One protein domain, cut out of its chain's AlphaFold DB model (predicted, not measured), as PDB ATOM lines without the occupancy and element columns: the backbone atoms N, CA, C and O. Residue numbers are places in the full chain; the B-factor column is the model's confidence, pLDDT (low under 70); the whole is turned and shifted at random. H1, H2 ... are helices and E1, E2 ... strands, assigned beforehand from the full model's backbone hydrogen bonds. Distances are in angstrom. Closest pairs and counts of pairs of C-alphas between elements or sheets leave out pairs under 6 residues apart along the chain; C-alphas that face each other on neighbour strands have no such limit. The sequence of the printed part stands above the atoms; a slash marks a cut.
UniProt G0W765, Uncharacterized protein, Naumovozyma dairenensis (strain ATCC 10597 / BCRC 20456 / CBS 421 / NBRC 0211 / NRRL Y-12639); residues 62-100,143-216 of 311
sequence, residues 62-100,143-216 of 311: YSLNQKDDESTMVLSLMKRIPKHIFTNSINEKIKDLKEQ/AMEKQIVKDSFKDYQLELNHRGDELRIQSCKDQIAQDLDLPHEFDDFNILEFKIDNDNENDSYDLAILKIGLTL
ATOM      1  N   TYR A  62      -1.635  29.645  80.532       96.75
ATOM      2  CA  TYR A  62      -2.367  30.390  79.519       96.75
ATOM      3  C   TYR A  62      -2.721  29.487  78.342       96.75
ATOM      4  O   TYR A  62      -2.048  28.489  78.078       96.75
ATOM      5  N   SER A  63      -3.802  29.824  77.651       96.88
ATOM      6  CA  SER A  63      -4.194  29.199  76.392       96.88
ATOM      7  C   SER A  63      -4.720  30.258  75.440       96.88
ATOM      8  O   SER A  63      -5.315  31.251  75.855       96.88
ATOM      9  N   LEU A  64      -4.464  30.062  74.155       96.38
ATOM     10  CA  LEU A  64      -4.789  31.023  73.119       96.38
ATOM     11  C   LEU A  64      -5.698  30.333  72.104       96.38
ATOM     12  O   LEU A  64      -5.312  29.329  71.513       96.38
ATOM     13  N   ASN A  65      -6.914  30.850  71.948       95.50
ATOM     14  CA  ASN A  65      -7.929  30.278  71.072       95.50
ATOM     15  C   ASN A  65      -8.357  31.321  70.042       95.50
ATOM     16  O   ASN A  65      -8.674  32.456  70.393       95.50
ATOM     17  N   GLN A  66      -8.386  30.935  68.771       92.12
ATOM     18  CA  GLN A  66      -8.953  31.766  67.716       92.12
ATOM     19  C   GLN A  66     -10.479  31.637  67.748       92.12
ATOM     20  O   GLN A  66     -10.998  30.527  67.885       92.12
ATOM     21  N   LYS A  67     -11.195  32.762  67.679       90.00
ATOM     22  CA  LYS A  67     -12.654  32.755  67.559       90.00
ATOM     23  C   LYS A  67     -13.038  32.627  66.080       90.00
ATOM     24  O   LYS A  67     -12.233  32.947  65.213       90.00
ATOM     25  N   ASP A  68     -14.264  32.181  65.804       82.81
ATOM     26  CA  ASP A  68     -14.780  32.002  64.434       82.81
ATOM     27  C   ASP A  68     -14.717  33.292  63.590       82.81
ATOM     28  O   ASP A  68     -14.618  33.236  62.365       82.81
ATOM     29  N   ASP A  69     -14.724  34.453  64.247       78.25
ATOM     30  CA  ASP A  69     -14.455  35.745  63.626       78.25
ATOM     31  C   ASP A  69     -12.931  35.921  63.484       78.25
ATOM     32  O   ASP A  69     -12.245  36.174  64.476       78.25
ATOM     33  N   GLU A  70     -12.401  35.819  62.257       75.75
ATOM     34  CA  GLU A  70     -10.956  35.876  61.938       75.75
ATOM     35  C   GLU A  70     -10.210  37.088  62.539       75.75
ATOM     36  O   GLU A  70      -8.986  37.066  62.657       75.75
ATOM     37  N   SER A  71     -10.931  38.140  62.935       84.06
ATOM     38  CA  SER A  71     -10.396  39.382  63.502       84.06
ATOM     39  C   SER A  71     -10.224  39.386  65.024       84.06
ATOM     40  O   SER A  71      -9.709  40.372  65.561       84.06
ATOM     41  N   THR A  72     -10.657  38.337  65.735       89.62
ATOM     42  CA  THR A  72     -10.588  38.299  67.204       89.62
ATOM     43  C   THR A  72      -9.956  37.018  67.730       89.62
ATOM     44  O   THR A  72     -10.366  35.899  67.414       89.62
ATOM     45  N   MET A  73      -8.958  37.188  68.593       95.31
ATOM     46  CA  MET A  73      -8.320  36.088  69.309       95.31
ATOM     47  C   MET A  73      -8.632  36.189  70.797       95.31
ATOM     48  O   MET A  73      -8.748  37.284  71.336       95.31
ATOM     49  N   VAL A  74      -8.789  35.053  71.474       97.25
ATOM     50  CA  VAL A  74      -9.101  35.005  72.905       97.25
ATOM     51  C   VAL A  74      -7.946  34.354  73.658       97.25
ATOM     52  O   VAL A  74      -7.724  33.145  73.562       97.25
ATOM     53  N   LEU A  75      -7.234  35.157  74.443       97.44
ATOM     54  CA  LEU A  75      -6.234  34.709  75.405       97.44
ATOM     55  C   LEU A  75      -6.922  34.403  76.739       97.44
ATOM     56  O   LEU A  75      -7.594  35.253  77.313       97.44
ATOM     57  N   SER A  76      -6.759  33.188  77.249       98.06
ATOM     58  CA  SER A  76      -7.280  32.771  78.552       98.06
ATOM     59  C   SER A  76      -6.128  32.601  79.534       98.06
ATOM     60  O   SER A  76      -5.306  31.703  79.368       98.06
ATOM     61  N   LEU A  77      -6.078  33.446  80.561       97.88
ATOM     62  CA  LEU A  77      -5.152  33.334  81.685       97.88
ATOM     63  C   LEU A  77      -5.811  32.527  82.801       97.88
ATOM     64  O   LEU A  77      -6.930  32.824  83.213       97.88
ATOM     65  N   MET A  78      -5.123  31.502  83.286       97.31
ATOM     66  CA  MET A  78      -5.662  30.509  84.204       97.31
ATOM     67  C   MET A  78      -4.769  30.391  85.436       97.31
ATOM     68  O   MET A  78      -3.554  30.203  85.329       97.31
ATOM     69  N   LYS A  79      -5.363  30.464  86.628       95.31
ATOM     70  CA  LYS A  79      -4.637  30.229  87.880       95.31
ATOM     71  C   LYS A  79      -5.484  29.529  88.925       95.31
ATOM     72  O   LYS A  79      -6.705  29.630  88.934       95.31
ATOM     73  N   ARG A  80      -4.821  28.823  89.835       94.88
ATOM     74  CA  ARG A  80      -5.488  28.072  90.904       94.88
ATOM     75  C   ARG A  80      -5.880  28.992  92.054       94.88
ATOM     76  O   ARG A  80      -5.035  29.723  92.568       94.88
ATOM     77  N   ILE A  81      -7.130  28.895  92.494       94.56
ATOM     78  CA  ILE A  81      -7.655  29.579  93.678       94.56
ATOM     79  C   ILE A  81      -8.084  28.528  94.709       94.56
ATOM     80  O   ILE A  81      -8.743  27.556  94.351       94.56
ATOM     81  N   PRO A  82      -7.721  28.680  95.994       94.56
ATOM     82  CA  PRO A  82      -8.221  27.795  97.042       94.56
ATOM     83  C   PRO A  82      -9.754  27.835  97.169       94.56
ATOM     84  O   PRO A  82     -10.319  28.920  97.327       94.56
ATOM     85  N   LYS A  83     -10.423  26.671  97.222       94.19
ATOM     86  CA  LYS A  83     -11.906  26.601  97.292       94.19
ATOM     87  C   LYS A  83     -12.492  27.318  98.503       94.19
ATOM     88  O   LYS A  83     -13.595  27.858  98.453       94.19
ATOM     89  N   HIS A  84     -11.736  27.364  99.603       95.19
ATOM     90  CA  HIS A  84     -12.196  28.016 100.825       95.19
ATOM     91  C   HIS A  84     -12.458  29.518 100.635       95.19
ATOM     92  O   HIS A  84     -13.283  30.077 101.346       95.19
ATOM     93  N   ILE A  85     -11.793  30.180  99.677       95.44
ATOM     94  CA  ILE A  85     -12.041  31.597  99.373       95.44
ATOM     95  C   ILE A  85     -13.469  31.772  98.849       95.44
ATOM     96  O   ILE A  85     -14.195  32.651  99.312       95.44
ATOM     97  N   PHE A  86     -13.894  30.883  97.951       94.19
ATOM     98  CA  PHE A  86     -15.246  30.875  97.411       94.19
ATOM     99  C   PHE A  86     -16.289  30.560  98.483       94.19
ATOM    100  O   PHE A  86     -17.236  31.323  98.671       94.19
ATOM    101  N   THR A  87     -16.079  29.496  99.264       94.19
ATOM    102  CA  THR A  87     -17.019  29.135 100.336       94.19
ATOM    103  C   THR A  87     -17.121  30.222 101.400       94.19
ATOM    104  O   THR A  87     -18.215  30.485 101.894       94.19
ATOM    105  N   ASN A  88     -16.008  30.872 101.752       96.19
ATOM    106  CA  ASN A  88     -16.005  31.956 102.730       96.19
ATOM    107  C   ASN A  88     -16.791  33.157 102.209       96.19
ATOM    108  O   ASN A  88     -17.651  33.655 102.927       96.19
ATOM    109  N   SER A  89     -16.576  33.554 100.951       95.38
ATOM    110  CA  SER A  89     -17.320  34.657 100.339       95.38
ATOM    111  C   SER A  89     -18.827  34.384 100.280       95.38
ATOM    112  O   SER A  89     -19.624  35.259 100.618       95.38
ATOM    113  N   ILE A  90     -19.233  33.157  99.930       94.94
ATOM    114  CA  ILE A  90     -20.646  32.756  99.959       94.94
ATOM    115  C   ILE A  90     -21.198  32.816 101.382       94.94
ATOM    116  O   ILE A  90     -22.279  33.357 101.596       94.94
ATOM    117  N   ASN A  91     -20.478  32.265 102.358       95.38
ATOM    118  CA  ASN A  91     -20.933  32.224 103.745       95.38
ATOM    119  C   ASN A  91     -21.067  33.626 104.345       95.38
ATOM    120  O   ASN A  91     -22.047  33.890 105.039       95.38
ATOM    121  N   GLU A  92     -20.127  34.526 104.052       96.12
ATOM    122  CA  GLU A  92     -20.217  35.942 104.412       96.12
ATOM    123  C   GLU A  92     -21.452  36.579 103.773       96.12
ATOM    124  O   GLU A  92     -22.277  37.155 104.479       96.12
ATOM    125  N   LYS A  93     -21.678  36.367 102.470       96.12
ATOM    126  CA  LYS A  93     -22.849  36.936 101.796       96.12
ATOM    127  C   LYS A  93     -24.174  36.380 102.319       96.12
ATOM    128  O   LYS A  93     -25.143  37.123 102.470       96.12
ATOM    129  N   ILE A  94     -24.230  35.081 102.611       95.50
ATOM    130  CA  ILE A  94     -25.386  34.439 103.244       95.50
ATOM    131  C   ILE A  94     -25.611  35.027 104.633       95.50
ATOM    132  O   ILE A  94     -26.760  35.271 104.990       95.50
ATOM    133  N   LYS A  95     -24.551  35.259 105.412       95.00
ATOM    134  CA  LYS A  95     -24.647  35.874 106.736       95.00
ATOM    135  C   LYS A  95     -25.219  37.289 106.644       95.00
ATOM    136  O   LYS A  95     -26.201  37.566 107.324       95.00
ATOM    137  N   ASP A  96     -24.708  38.120 105.741       95.56
ATOM    138  CA  ASP A  96     -25.221  39.477 105.525       95.56
ATOM    139  C   ASP A  96     -26.699  39.460 105.110       95.56
ATOM    140  O   ASP A  96     -27.521  40.221 105.618       95.56
ATOM    141  N   LEU A  97     -27.074  38.553 104.201       95.38
ATOM    142  CA  LEU A  97     -28.464  38.398 103.774       95.38
ATOM    143  C   LEU A  97     -29.355  37.853 104.891       95.38
ATOM    144  O   LEU A  97     -30.518  38.251 104.971       95.38
ATOM    145  N   LYS A  98     -28.842  36.967 105.752       93.12
ATOM    146  CA  LYS A  98     -29.550  36.523 106.955       93.12
ATOM    147  C   LYS A  98     -29.832  37.719 107.843       93.12
ATOM    148  O   LYS A  98     -30.997  37.959 108.113       93.12
ATOM    149  N   GLU A  99     -28.817  38.501 108.196       92.31
ATOM    150  CA  GLU A  99     -28.959  39.688 109.047       92.31
ATOM    151  C   GLU A  99     -29.949  40.708 108.458       92.31
ATOM    152  O   GLU A  99     -30.823  41.197 109.167       92.31
ATOM    153  N   GLN A 100     -29.904  40.959 107.147       93.25
ATOM    154  CA  GLN A 100     -30.813  41.903 106.480       93.25
ATOM    155  C   GLN A 100     -32.268  41.429 106.378       93.25
ATOM    156  O   GLN A 100     -33.176  42.248 106.260       93.25
ATOM    157  N   ALA A 143     -22.350  36.532  90.066       95.94
ATOM    158  CA  ALA A 143     -21.719  37.793  90.450       95.94
ATOM    159  C   ALA A 143     -20.570  37.583  91.451       95.94
ATOM    160  O   ALA A 143     -19.510  38.195  91.306       95.94
ATOM    161  N   MET A 144     -20.743  36.689  92.432       96.06
ATOM    162  CA  MET A 144     -19.691  36.369  93.407       96.06
ATOM    163  C   MET A 144     -18.488  35.680  92.755       96.06
ATOM    164  O   MET A 144     -17.352  36.058  93.035       96.06
ATOM    165  N   GLU A 145     -18.715  34.722  91.851       96.06
ATOM    166  CA  GLU A 145     -17.645  34.070  91.085       96.06
ATOM    167  C   GLU A 145     -16.817  35.100  90.310       96.06
ATOM    168  O   GLU A 145     -15.591  35.141  90.442       96.06
ATOM    169  N   LYS A 146     -17.482  35.990  89.562       96.75
ATOM    170  CA  LYS A 146     -16.818  37.076  88.826       96.75
ATOM    171  C   LYS A 146     -16.004  37.971  89.751       96.75
ATOM    172  O   LYS A 146     -14.867  38.303  89.418       96.75
ATOM    173  N   GLN A 147     -16.556  38.335  90.908       97.06
ATOM    174  CA  GLN A 147     -15.877  39.193  91.872       97.06
ATOM    175  C   GLN A 147     -14.621  38.526  92.444       97.06
ATOM    176  O   GLN A 147     -13.566  39.151  92.487       97.06
ATOM    177  N   ILE A 148     -14.693  37.244  92.803       97.12
ATOM    178  CA  ILE A 148     -13.542  36.495  93.325       97.12
ATOM    179  C   ILE A 148     -12.441  36.375  92.278       97.12
ATOM    180  O   ILE A 148     -11.268  36.583  92.590       97.12
ATOM    181  N   VAL A 149     -12.795  36.062  91.030       97.56
ATOM    182  CA  VAL A 149     -11.817  35.999  89.939       97.56
ATOM    183  C   VAL A 149     -11.194  37.377  89.728       97.56
ATOM    184  O   VAL A 149      -9.967  37.481  89.703       97.56
ATOM    185  N   LYS A 150     -12.001  38.440  89.664       97.62
ATOM    186  CA  LYS A 150     -11.525  39.824  89.534       97.62
ATOM    187  C   LYS A 150     -10.553  40.196  90.654       97.62
ATOM    188  O   LYS A 150      -9.456  40.670  90.373       97.62
ATOM    189  N   ASP A 151     -10.902  39.913  91.906       97.12
ATOM    190  CA  ASP A 151     -10.043  40.175  93.065       97.12
ATOM    191  C   ASP A 151      -8.764  39.337  93.041       97.12
ATOM    192  O   ASP A 151      -7.702  39.792  93.474       97.12
ATOM    193  N   SER A 152      -8.835  38.124  92.490       96.44
ATOM    194  CA  SER A 152      -7.657  37.285  92.321       96.44
ATOM    195  C   SER A 152      -6.673  37.887  91.318       96.44
ATOM    196  O   SER A 152      -5.477  37.829  91.579       96.44
ATOM    197  N   PHE A 153      -7.145  38.487  90.223       97.44
ATOM    198  CA  PHE A 153      -6.315  39.100  89.178       97.44
ATOM    199  C   PHE A 153      -6.067  40.601  89.395       97.44
ATOM    200  O   PHE A 153      -5.479  41.256  88.544       97.44
ATOM    201  N   LYS A 154      -6.473  41.161  90.539       97.38
ATOM    202  CA  LYS A 154      -6.413  42.604  90.812       97.38
ATOM    203  C   LYS A 154      -5.008  43.208  90.724       97.38
ATOM    204  O   LYS A 154      -4.876  44.392  90.438       97.38
ATOM    205  N   ASP A 155      -3.972  42.427  91.016       97.25
ATOM    206  CA  ASP A 155      -2.580  42.879  90.986       97.25
ATOM    207  C   ASP A 155      -1.864  42.592  89.657       97.25
ATOM    208  O   ASP A 155      -0.657  42.819  89.561       97.25
ATOM    209  N   TYR A 156      -2.583  42.081  88.655       97.62
ATOM    210  CA  TYR A 156      -2.013  41.771  87.351       97.62
ATOM    211  C   TYR A 156      -1.937  43.031  86.496       97.62
ATOM    212  O   TYR A 156      -2.923  43.742  86.316       97.62
ATOM    213  N   GLN A 157      -0.754  43.274  85.945       98.00
ATOM    214  CA  GLN A 157      -0.495  44.311  84.956       98.00
ATOM    215  C   GLN A 157      -0.307  43.642  83.601       98.00
ATOM    216  O   GLN A 157       0.474  42.694  83.473       98.00
ATOM    217  N   LEU A 158      -1.066  44.120  82.619       97.81
ATOM    218  CA  LEU A 158      -1.069  43.634  81.247       97.81
ATOM    219  C   LEU A 158      -0.645  44.795  80.353       97.81
ATOM    220  O   LEU A 158      -1.293  45.839  80.360       97.81
ATOM    221  N   GLU A 159       0.442  44.620  79.614       97.88
ATOM    222  CA  GLU A 159       0.975  45.639  78.713       97.88
ATOM    223  C   GLU A 159       1.197  45.012  77.340       97.88
ATOM    224  O   GLU A 159       2.010  44.099  77.191       97.88
ATOM    225  N   LEU A 160       0.467  45.492  76.336       97.50
ATOM    226  CA  LEU A 160       0.713  45.131  74.946       97.50
ATOM    227  C   LEU A 160       1.825  46.030  74.405       97.50
ATOM    228  O   LEU A 160       1.808  47.247  74.612       97.50
ATOM    229  N   ASN A 161       2.822  45.443  73.746       97.12
ATOM    230  CA  ASN A 161       3.905  46.232  73.179       97.12
ATOM    231  C   ASN A 161       3.410  47.092  71.991       97.12
ATOM    232  O   ASN A 161       2.350  46.874  71.413       97.12
ATOM    233  N   HIS A 162       4.206  48.087  71.589       94.56
ATOM    234  CA  HIS A 162       3.842  49.027  70.515       94.56
ATOM    235  C   HIS A 162       3.694  48.394  69.118       94.56
ATOM    236  O   HIS A 162       3.236  49.065  68.193       94.56
ATOM    237  N   ARG A 163       4.161  47.155  68.941       94.69
ATOM    238  CA  ARG A 163       4.047  46.394  67.693       94.69
ATOM    239  C   ARG A 163       2.803  45.516  67.668       94.69
ATOM    240  O   ARG A 163       2.363  45.158  66.586       94.69
ATOM    241  N   GLY A 164       2.255  45.187  68.835       95.50
ATOM    242  CA  GLY A 164       1.134  44.276  68.967       95.50
ATOM    243  C   GLY A 164       1.504  42.798  68.969       95.50
ATOM    244  O   GLY A 164       0.600  41.971  68.976       95.50
ATOM    245  N   ASP A 165       2.790  42.451  68.918       96.31
ATOM    246  CA  ASP A 165       3.283  41.074  68.786       96.31
ATOM    247  C   ASP A 165       3.736  40.457  70.119       96.31
ATOM    248  O   ASP A 165       3.963  39.253  70.176       96.31
ATOM    249  N   GLU A 166       3.815  41.226  71.210       97.69
ATOM    250  CA  GLU A 166       4.164  40.706  72.541       97.69
ATOM    251  C   GLU A 166       3.238  41.281  73.621       97.69
ATOM    252  O   GLU A 166       3.045  42.499  73.713       97.69
ATOM    253  N   LEU A 167       2.705  40.410  74.485       97.56
ATOM    254  CA  LEU A 167       1.943  40.788  75.675       97.56
ATOM    255  C   LEU A 167       2.749  40.494  76.939       97.56
ATOM    256  O   LEU A 167       3.042  39.343  77.262       97.56
ATOM    257  N   ARG A 168       3.039  41.538  77.705       97.94
ATOM    258  CA  ARG A 168       3.743  41.451  78.980       97.94
ATOM    259  C   ARG A 168       2.760  41.322  80.136       97.94
ATOM    260  O   ARG A 168       1.854  42.136  80.291       97.94
ATOM    261  N   ILE A 169       2.972  40.309  80.974       97.69
ATOM    262  CA  ILE A 169       2.146  39.983  82.139       97.69
ATOM    263  C   ILE A 169       3.009  40.034  83.396       97.69
ATOM    264  O   ILE A 169       3.995  39.302  83.523       97.69
ATOM    265  N   GLN A 170       2.614  40.864  84.359       97.69
ATOM    266  CA  GLN A 170       3.309  40.991  85.639       97.69
ATOM    267  C   GLN A 170       2.344  40.894  86.818       97.69
ATOM    268  O   GLN A 170       1.257  41.457  86.786       97.69
ATOM    269  N   SER A 171       2.758  40.203  87.879       96.94
ATOM    270  CA  SER A 171       2.062  40.163  89.167       96.94
ATOM    271  C   SER A 171       3.083  40.093  90.297       96.94
ATOM    272  O   SER A 171       3.869  39.145  90.407       96.94
ATOM    273  N   CYS A 172       3.053  41.097  91.175       95.19
ATOM    274  CA  CYS A 172       3.911  41.140  92.356       95.19
ATOM    275  C   CYS A 172       3.520  40.064  93.377       95.19
ATOM    276  O   CYS A 172       4.397  39.486  94.022       95.19
ATOM    277  N   LYS A 173       2.216  39.787  93.533       93.69
ATOM    278  CA  LYS A 173       1.710  38.831  94.525       93.69
ATOM    279  C   LYS A 173       2.054  37.394  94.148       93.69
ATOM    280  O   LYS A 173       2.494  36.637  95.009       93.69
ATOM    281  N   ASP A 174       1.889  37.044  92.874       93.94
ATOM    282  CA  ASP A 174       2.173  35.702  92.357       93.94
ATOM    283  C   ASP A 174       3.642  35.541  91.903       93.94
ATOM    284  O   ASP A 174       4.071  34.443  91.551       93.94
ATOM    285  N   GLN A 175       4.450  36.611  91.972       95.06
ATOM    286  CA  GLN A 175       5.857  36.643  91.539       95.06
ATOM    287  C   GLN A 175       6.027  36.197  90.078       95.06
ATOM    288  O   GLN A 175       6.891  35.371  89.744       95.06
ATOM    289  N   ILE A 176       5.170  36.744  89.217       94.62
ATOM    290  CA  ILE A 176       5.134  36.478  87.781       94.62
ATOM    291  C   ILE A 176       5.634  37.717  87.047       94.62
ATOM    292  O   ILE A 176       5.204  38.832  87.326       94.62
ATOM    293  N   ALA A 177       6.534  37.495  86.098       96.06
ATOM    294  CA  ALA A 177       6.934  38.457  85.084       96.06
ATOM    295  C   ALA A 177       7.229  37.643  83.824       96.06
ATOM    296  O   ALA A 177       8.226  36.919  83.781       96.06
ATOM    297  N   GLN A 178       6.307  37.670  82.869       95.88
ATOM    298  CA  GLN A 178       6.363  36.856  81.663       95.88
ATOM    299  C   GLN A 178       5.970  37.695  80.454       95.88
ATOM    300  O   GLN A 178       4.965  38.399  80.496       95.88
ATOM    301  N   ASP A 179       6.743  37.563  79.384       96.69
ATOM    302  CA  ASP A 179       6.430  38.130  78.080       96.69
ATOM    303  C   ASP A 179       5.891  36.987  77.202       96.69
ATOM    304  O   ASP A 179       6.444  35.881  77.199       96.69
ATOM    305  N   LEU A 180       4.747  37.208  76.555       96.50
ATOM    306  CA  LEU A 180       4.073  36.241  75.693       96.50
ATOM    307  C   LEU A 180       4.142  36.701  74.242       96.50
ATOM    308  O   LEU A 180       3.530  37.709  73.896       96.50
ATOM    309  N   ASP A 181       4.806  35.914  73.400       96.75
ATOM    310  CA  ASP A 181       4.815  36.130  71.954       96.75
ATOM    311  C   ASP A 181       3.435  35.801  71.365       96.75
ATOM    312  O   ASP A 181       2.890  34.706  71.561       96.75
ATOM    313  N   LEU A 182       2.862  36.755  70.641       95.75
ATOM    314  CA  LEU A 182       1.571  36.646  69.978       95.75
ATOM    315  C   LEU A 182       1.765  36.254  68.502       95.75
ATOM    316  O   LEU A 182       2.732  36.661  67.861       95.75
ATOM    317  N   PRO A 183       0.850  35.460  67.916       94.06
ATOM    318  CA  PRO A 183       0.995  34.988  66.536       94.06
ATOM    319  C   PRO A 183       0.752  36.078  65.481       94.06
ATOM    320  O   PRO A 183       1.132  35.906  64.321       94.06
ATOM    321  N   HIS A 184       0.091  37.171  65.863       92.88
ATOM    322  CA  HIS A 184      -0.273  38.287  64.999       92.88
ATOM    323  C   HIS A 184      -0.039  39.607  65.736       92.88
ATOM    324  O   HIS A 184       0.000  39.625  66.963       92.88
ATOM    325  N   GLU A 185       0.097  40.691  64.977       94.38
ATOM    326  CA  GLU A 185       0.153  42.053  65.510       94.38
ATOM    327  C   GLU A 185      -1.268  42.498  65.881       94.38
ATOM    328  O   GLU A 185      -2.134  42.599  65.012       94.38
ATOM    329  N   PHE A 186      -1.521  42.722  67.167       94.12
ATOM    330  CA  PHE A 186      -2.794  43.219  67.689       94.12
ATOM    331  C   PHE A 186      -2.692  44.689  68.083       94.12
ATOM    332  O   PHE A 186      -1.656  45.150  68.549       94.12
ATOM    333  N   ASP A 187      -3.780  45.434  67.945       93.31
ATOM    334  CA  ASP A 187      -3.752  46.875  68.219       93.31
ATOM    335  C   ASP A 187      -4.193  47.222  69.628       93.31
ATOM    336  O   ASP A 187      -3.695  48.180  70.217       93.31
ATOM    337  N   ASP A 188      -5.110  46.425  70.164       94.38
ATOM    338  CA  ASP A 188      -5.639  46.601  71.504       94.38
ATOM    339  C   ASP A 188      -6.109  45.261  72.080       94.38
ATOM    340  O   ASP A 188      -6.242  44.247  71.375       94.38
ATOM    341  N   PHE A 189      -6.375  45.265  73.382       96.00
ATOM    342  CA  PHE A 189      -6.978  44.153  74.088       96.00
ATOM    343  C   PHE A 189      -8.082  44.607  75.039       96.00
ATOM    344  O   PHE A 189      -8.047  45.683  75.628       96.00
ATOM    345  N   ASN A 190      -9.069  43.741  75.249       95.88
ATOM    346  CA  ASN A 190     -10.159  43.979  76.184       95.88
ATOM    347  C   ASN A 190     -10.389  42.781  77.104       95.88
ATOM    348  O   ASN A 190     -10.196  41.626  76.735       95.88
ATOM    349  N   ILE A 191     -10.833  43.041  78.331       96.75
ATOM    350  CA  ILE A 191     -11.248  41.971  79.239       96.75
ATOM    351  C   ILE A 191     -12.655  41.529  78.834       96.75
ATOM    352  O   ILE A 191     -13.591  42.323  78.870       96.75
ATOM    353  N   LEU A 192     -12.800  40.261  78.451       96.06
ATOM    354  CA  LEU A 192     -14.068  39.704  77.979       96.06
ATOM    355  C   LEU A 192     -14.868  39.055  79.104       96.06
ATOM    356  O   LEU A 192     -16.075  39.258  79.212       96.06
ATOM    357  N   GLU A 193     -14.218  38.214  79.908       97.06
ATOM    358  CA  GLU A 193     -14.926  37.338  80.839       97.06
ATOM    359  C   GLU A 193     -14.059  36.963  82.043       97.06
ATOM    360  O   GLU A 193     -12.866  36.677  81.914       97.06
ATOM    361  N   PHE A 194     -14.706  36.896  83.204       97.88
ATOM    362  CA  PHE A 194     -14.181  36.289  84.418       97.88
ATOM    363  C   PHE A 194     -14.993  35.033  84.721       97.88
ATOM    364  O   PHE A 194     -16.221  35.108  84.814       97.88
ATOM    365  N   LYS A 195     -14.324  33.891  84.879       97.31
ATOM    366  CA  LYS A 195     -14.983  32.606  85.123       97.31
ATOM    367  C   LYS A 195     -14.210  31.770  86.139       97.31
ATOM    368  O   LYS A 195     -12.983  31.791  86.146       97.31
ATOM    369  N   ILE A 196     -14.929  31.013  86.964       96.69
ATOM    370  CA  ILE A 196     -14.363  29.913  87.751       96.69
ATOM    371  C   ILE A 196     -14.732  28.606  87.055       96.69
ATOM    372  O   ILE A 196     -15.878  28.405  86.653       96.69
ATOM    373  N   ASP A 197     -13.746  27.741  86.866       95.75
ATOM    374  CA  ASP A 197     -13.941  26.374  86.420       95.75
ATOM    375  C   ASP A 197     -13.668  25.439  87.597       95.75
ATOM    376  O   ASP A 197     -12.566  25.409  88.159       95.75
ATOM    377  N   ASN A 198     -14.715  24.731  88.012       91.62
ATOM    378  CA  ASN A 198     -14.656  23.811  89.136       91.62
ATOM    379  C   ASN A 198     -13.960  22.540  88.662       91.62
ATOM    380  O   ASN A 198     -14.571  21.675  88.031       91.62
ATOM    381  N   ASP A 199     -12.668  22.448  88.956       83.38
ATOM    382  CA  ASP A 199     -11.891  21.253  88.677       83.38
ATOM    383  C   ASP A 199     -12.338  20.145  89.643       83.38
ATOM    384  O   ASP A 199     -12.011  20.143  90.837       83.38
ATOM    385  N   ASN A 200     -13.158  19.226  89.129       75.69
ATOM    386  CA  ASN A 200     -13.690  18.097  89.892       75.69
ATOM    387  C   ASN A 200     -12.587  17.125  90.342       75.69
ATOM    388  O   ASN A 200     -12.843  16.292  91.206       75.69
ATOM    389  N   GLU A 201     -11.377  17.202  89.775       82.38
ATOM    390  CA  GLU A 201     -10.282  16.294  90.124       82.38
ATOM    391  C   GLU A 201      -9.537  16.712  91.398       82.38
ATOM    392  O   GLU A 201      -8.867  15.887  92.022       82.38
ATOM    393  N   ASN A 202      -9.636  17.980  91.811       78.25
ATOM    394  CA  ASN A 202      -8.892  18.501  92.952       78.25
ATOM    395  C   ASN A 202      -9.811  19.158  93.980       78.25
ATOM    396  O   ASN A 202     -10.271  20.283  93.803       78.25
ATOM    397  N   ASP A 203      -9.997  18.506  95.125       84.62
ATOM    398  CA  ASP A 203     -10.865  19.005  96.198       84.62
ATOM    399  C   ASP A 203     -10.370  20.309  96.850       84.62
ATOM    400  O   ASP A 203     -11.126  20.980  97.549       84.62
ATOM    401  N   SER A 204      -9.112  20.703  96.634       92.69
ATOM    402  CA  SER A 204      -8.509  21.846  97.334       92.69
ATOM    403  C   SER A 204      -8.503  23.158  96.545       92.69
ATOM    404  O   SER A 204      -8.409  24.227  97.158       92.69
ATOM    405  N   TYR A 205      -8.599  23.106  95.213       93.62
ATOM    406  CA  TYR A 205      -8.462  24.287  94.358       93.62
ATOM    407  C   TYR A 205      -9.453  24.264  93.201       93.62
ATOM    408  O   TYR A 205      -9.670  23.214  92.610       93.62
ATOM    409  N   ASP A 206      -9.964  25.438  92.855       94.75
ATOM    410  CA  ASP A 206     -10.686  25.690  91.610       94.75
ATOM    411  C   ASP A 206      -9.792  26.497  90.655       94.75
ATOM    412  O   ASP A 206      -8.765  27.063  91.062       94.75
ATOM    413  N   LEU A 207     -10.152  26.541  89.372       95.62
ATOM    414  CA  LEU A 207      -9.397  27.263  88.353       95.62
ATOM    415  C   LEU A 207     -10.086  28.589  88.029       95.62
ATOM    416  O   LEU A 207     -11.180  28.620  87.478       95.62
ATOM    417  N   ALA A 208      -9.435  29.702  88.338       96.88
ATOM    418  CA  ALA A 208      -9.888  31.015  87.916       96.88
ATOM    419  C   ALA A 208      -9.358  31.350  86.530       96.88
ATOM    420  O   ALA A 208      -8.164  31.199  86.260       96.88
ATOM    421  N   ILE A 209     -10.256  31.828  85.679       97.94
ATOM    422  CA  ILE A 209     -10.029  32.092  84.267       97.94
ATOM    423  C   ILE A 209     -10.361  33.555  83.978       97.94
ATOM    424  O   ILE A 209     -11.491  34.004  84.185       97.94
ATOM    425  N   LEU A 210      -9.374  34.278  83.463       98.19
ATOM    426  CA  LEU A 210      -9.507  35.612  82.890       98.19
ATOM    427  C   LEU A 210      -9.380  35.494  81.370       98.19
ATOM    428  O   LEU A 210      -8.325  35.113  80.867       98.19
ATOM    429  N   LYS A 211     -10.448  35.819  80.638       97.88
ATOM    430  CA  LYS A 211     -10.424  35.877  79.174       97.88
ATOM    431  C   LYS A 211     -10.200  37.299  78.695       97.88
ATOM    432  O   LYS A 211     -10.933  38.211  79.071       97.88
ATOM    433  N   ILE A 212      -9.223  37.443  77.818       97.88
ATOM    434  CA  ILE A 212      -8.811  38.684  77.182       97.88
ATOM    435  C   ILE A 212      -9.044  38.517  75.681       97.88
ATOM    436  O   ILE A 212      -8.592  37.540  75.086       97.88
ATOM    437  N   GLY A 213      -9.784  39.437  75.080       96.62
ATOM    438  CA  GLY A 213      -9.945  39.541  73.641       96.62
ATOM    439  C   GLY A 213      -8.832  40.402  73.074       96.62
ATOM    440  O   GLY A 213      -8.527  41.455  73.620       96.62
ATOM    441  N   LEU A 214      -8.220  39.941  71.994       95.94
ATOM    442  CA  LEU A 214      -7.214  40.662  71.230       95.94
ATOM    443  C   LEU A 214      -7.839  41.039  69.888       95.94
ATOM    444  O   LEU A 214      -8.383  40.169  69.196       95.94
ATOM    445  N   THR A 215      -7.793  42.323  69.539       93.94
ATOM    446  CA  THR A 215      -8.421  42.852  68.322       93.94
ATOM    447  C   THR A 215      -7.378  43.246  67.288       93.94
ATOM    448  O   THR A 215      -6.438  43.981  67.588       93.94
ATOM    449  N   LEU A 216      -7.568  42.761  66.062       90.69
ATOM    450  CA  LEU A 216      -6.810  43.170  64.878       90.69
ATOM    451  C   LEU A 216      -7.462  44.428  64.279       90.69
ATOM    452  O   LEU A 216      -8.646  44.383  63.923       90.69
TER     453      LEU A 216
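AT A GLANCE: This is residues 62 to 100 and 143 to 216 of the 311 residues of an uncharacterized protein of Naumovozyma dairenensis (strain ATCC 10597 / BCRC 20456 / CBS 421 / NBRC 0211 / NRRL Y-12639) (UniProt G0W765). A twisted sheet of four strands, E1, E2, E7 and E6, makes the body, and a smaller sheet of three strands, E3, E4 and E5, lies partly face to face with it and only loosely joined to it. Helix H2 packs across E7 and E6 near one end of the larger sheet, and helix H1 runs on from E2 away from the body, with residues 94 to 100 sticking out. The printed part has 113 residues, with two named helices and seven named strands in the order E1, E2, H1, H2, E3, E4, E5, E6, E7; both sheets are antiparallel, in the orders E1, E2, E7, E6 and E3, E4, E5, and the class is mixed, helices and strands. The whole is only just loose, close to compact, with a radius of gyration of the C-alphas of 16.4 A, and it is elongated, spanning 52 by 32 by 31 A.

HOW THE PARTS SIT: The larger sheet has inner strands E2, residues 72 to 82, and E7, residues 205 to 215, antiparallel at 161 degrees, with N 77 and O 210 within hydrogen-bond range at 2.8 A. E1, residues 62 to 66, is an edge strand and forms a hairpin with E2, with N 65 and O 74 at 2.9 A. E6, residues 188 to 197, is the other edge strand and forms a hairpin with E7, with N 209 and O 195 at 2.8 A. From edge to edge the strands' lines turn by 64 degrees. H2, residues 143 to 152, is on this sheet at a height over the sheet of 8.2 A. It lies over E7 and E6 and runs across the strands, at 67 degrees to E6 on the local plane. The closest C-alphas of H2 and E6 are those of Lys 146 and Phe 194, 5.2 A apart. H1, residues 83 to 100, is on the sheet too, through its residues 83 to 86; with H2 it makes two layers, helices on one face of a sheet. H1 touches H2 with residues 85 to 90 alone, opposite ways at a steep tilt of 48 degrees; their closest C-alphas are those of Phe 86 and Ile 148, 7.2 A apart. In both helices every O i to N i+4 pair is within hydrogen-bond range. The smaller sheet is a meander, each strand the antiparallel neighbour of the one before: E3, residues 156 to 160, E4, residues 166 to 171, and E5, residues 176 to 181. N 159 and O 168 are 2.9 A apart, and N 169 and O 178 are 2.8 A apart, both within hydrogen-bond range. The closest C-alphas of E3 and E6 are those of Leu 160 and Asp 188, 7.4 A apart. E4 and E5 are both apart from E2 and from E7. Neither helix is on this sheet.

IN THESE COORDINATES: E7 is 32.0 A from first to last C-alpha, E2 31.7 A, E6 26.5 A and E1 13.6 A. E1 begins at C-alpha 62, (-2.367, 30.390, 79.519), and E7 ends at C-alpha 215, (-8.421, 42.852, 68.322). H1 is 26.0 A long and ends at C-alpha 100, (-30.813, 41.903, 106.480); H2 is 14.2 A long. E3, E4 and E5 measure 13.1, 16.8 and 15.8 A.

THE WHOLE: The two C-alphas farthest apart are those of Glu 99 and Arg 163, 53.3 A. Residues 101 to 142 are cut out, and C-alphas 100 and 143 are 18.9 A apart across the cut. Of the links that are printed whole, E5 to E6 and E6 to E7 are short, the others tight. The mean pLDDT of the printed part is 94.5, and no printed residue is under 70.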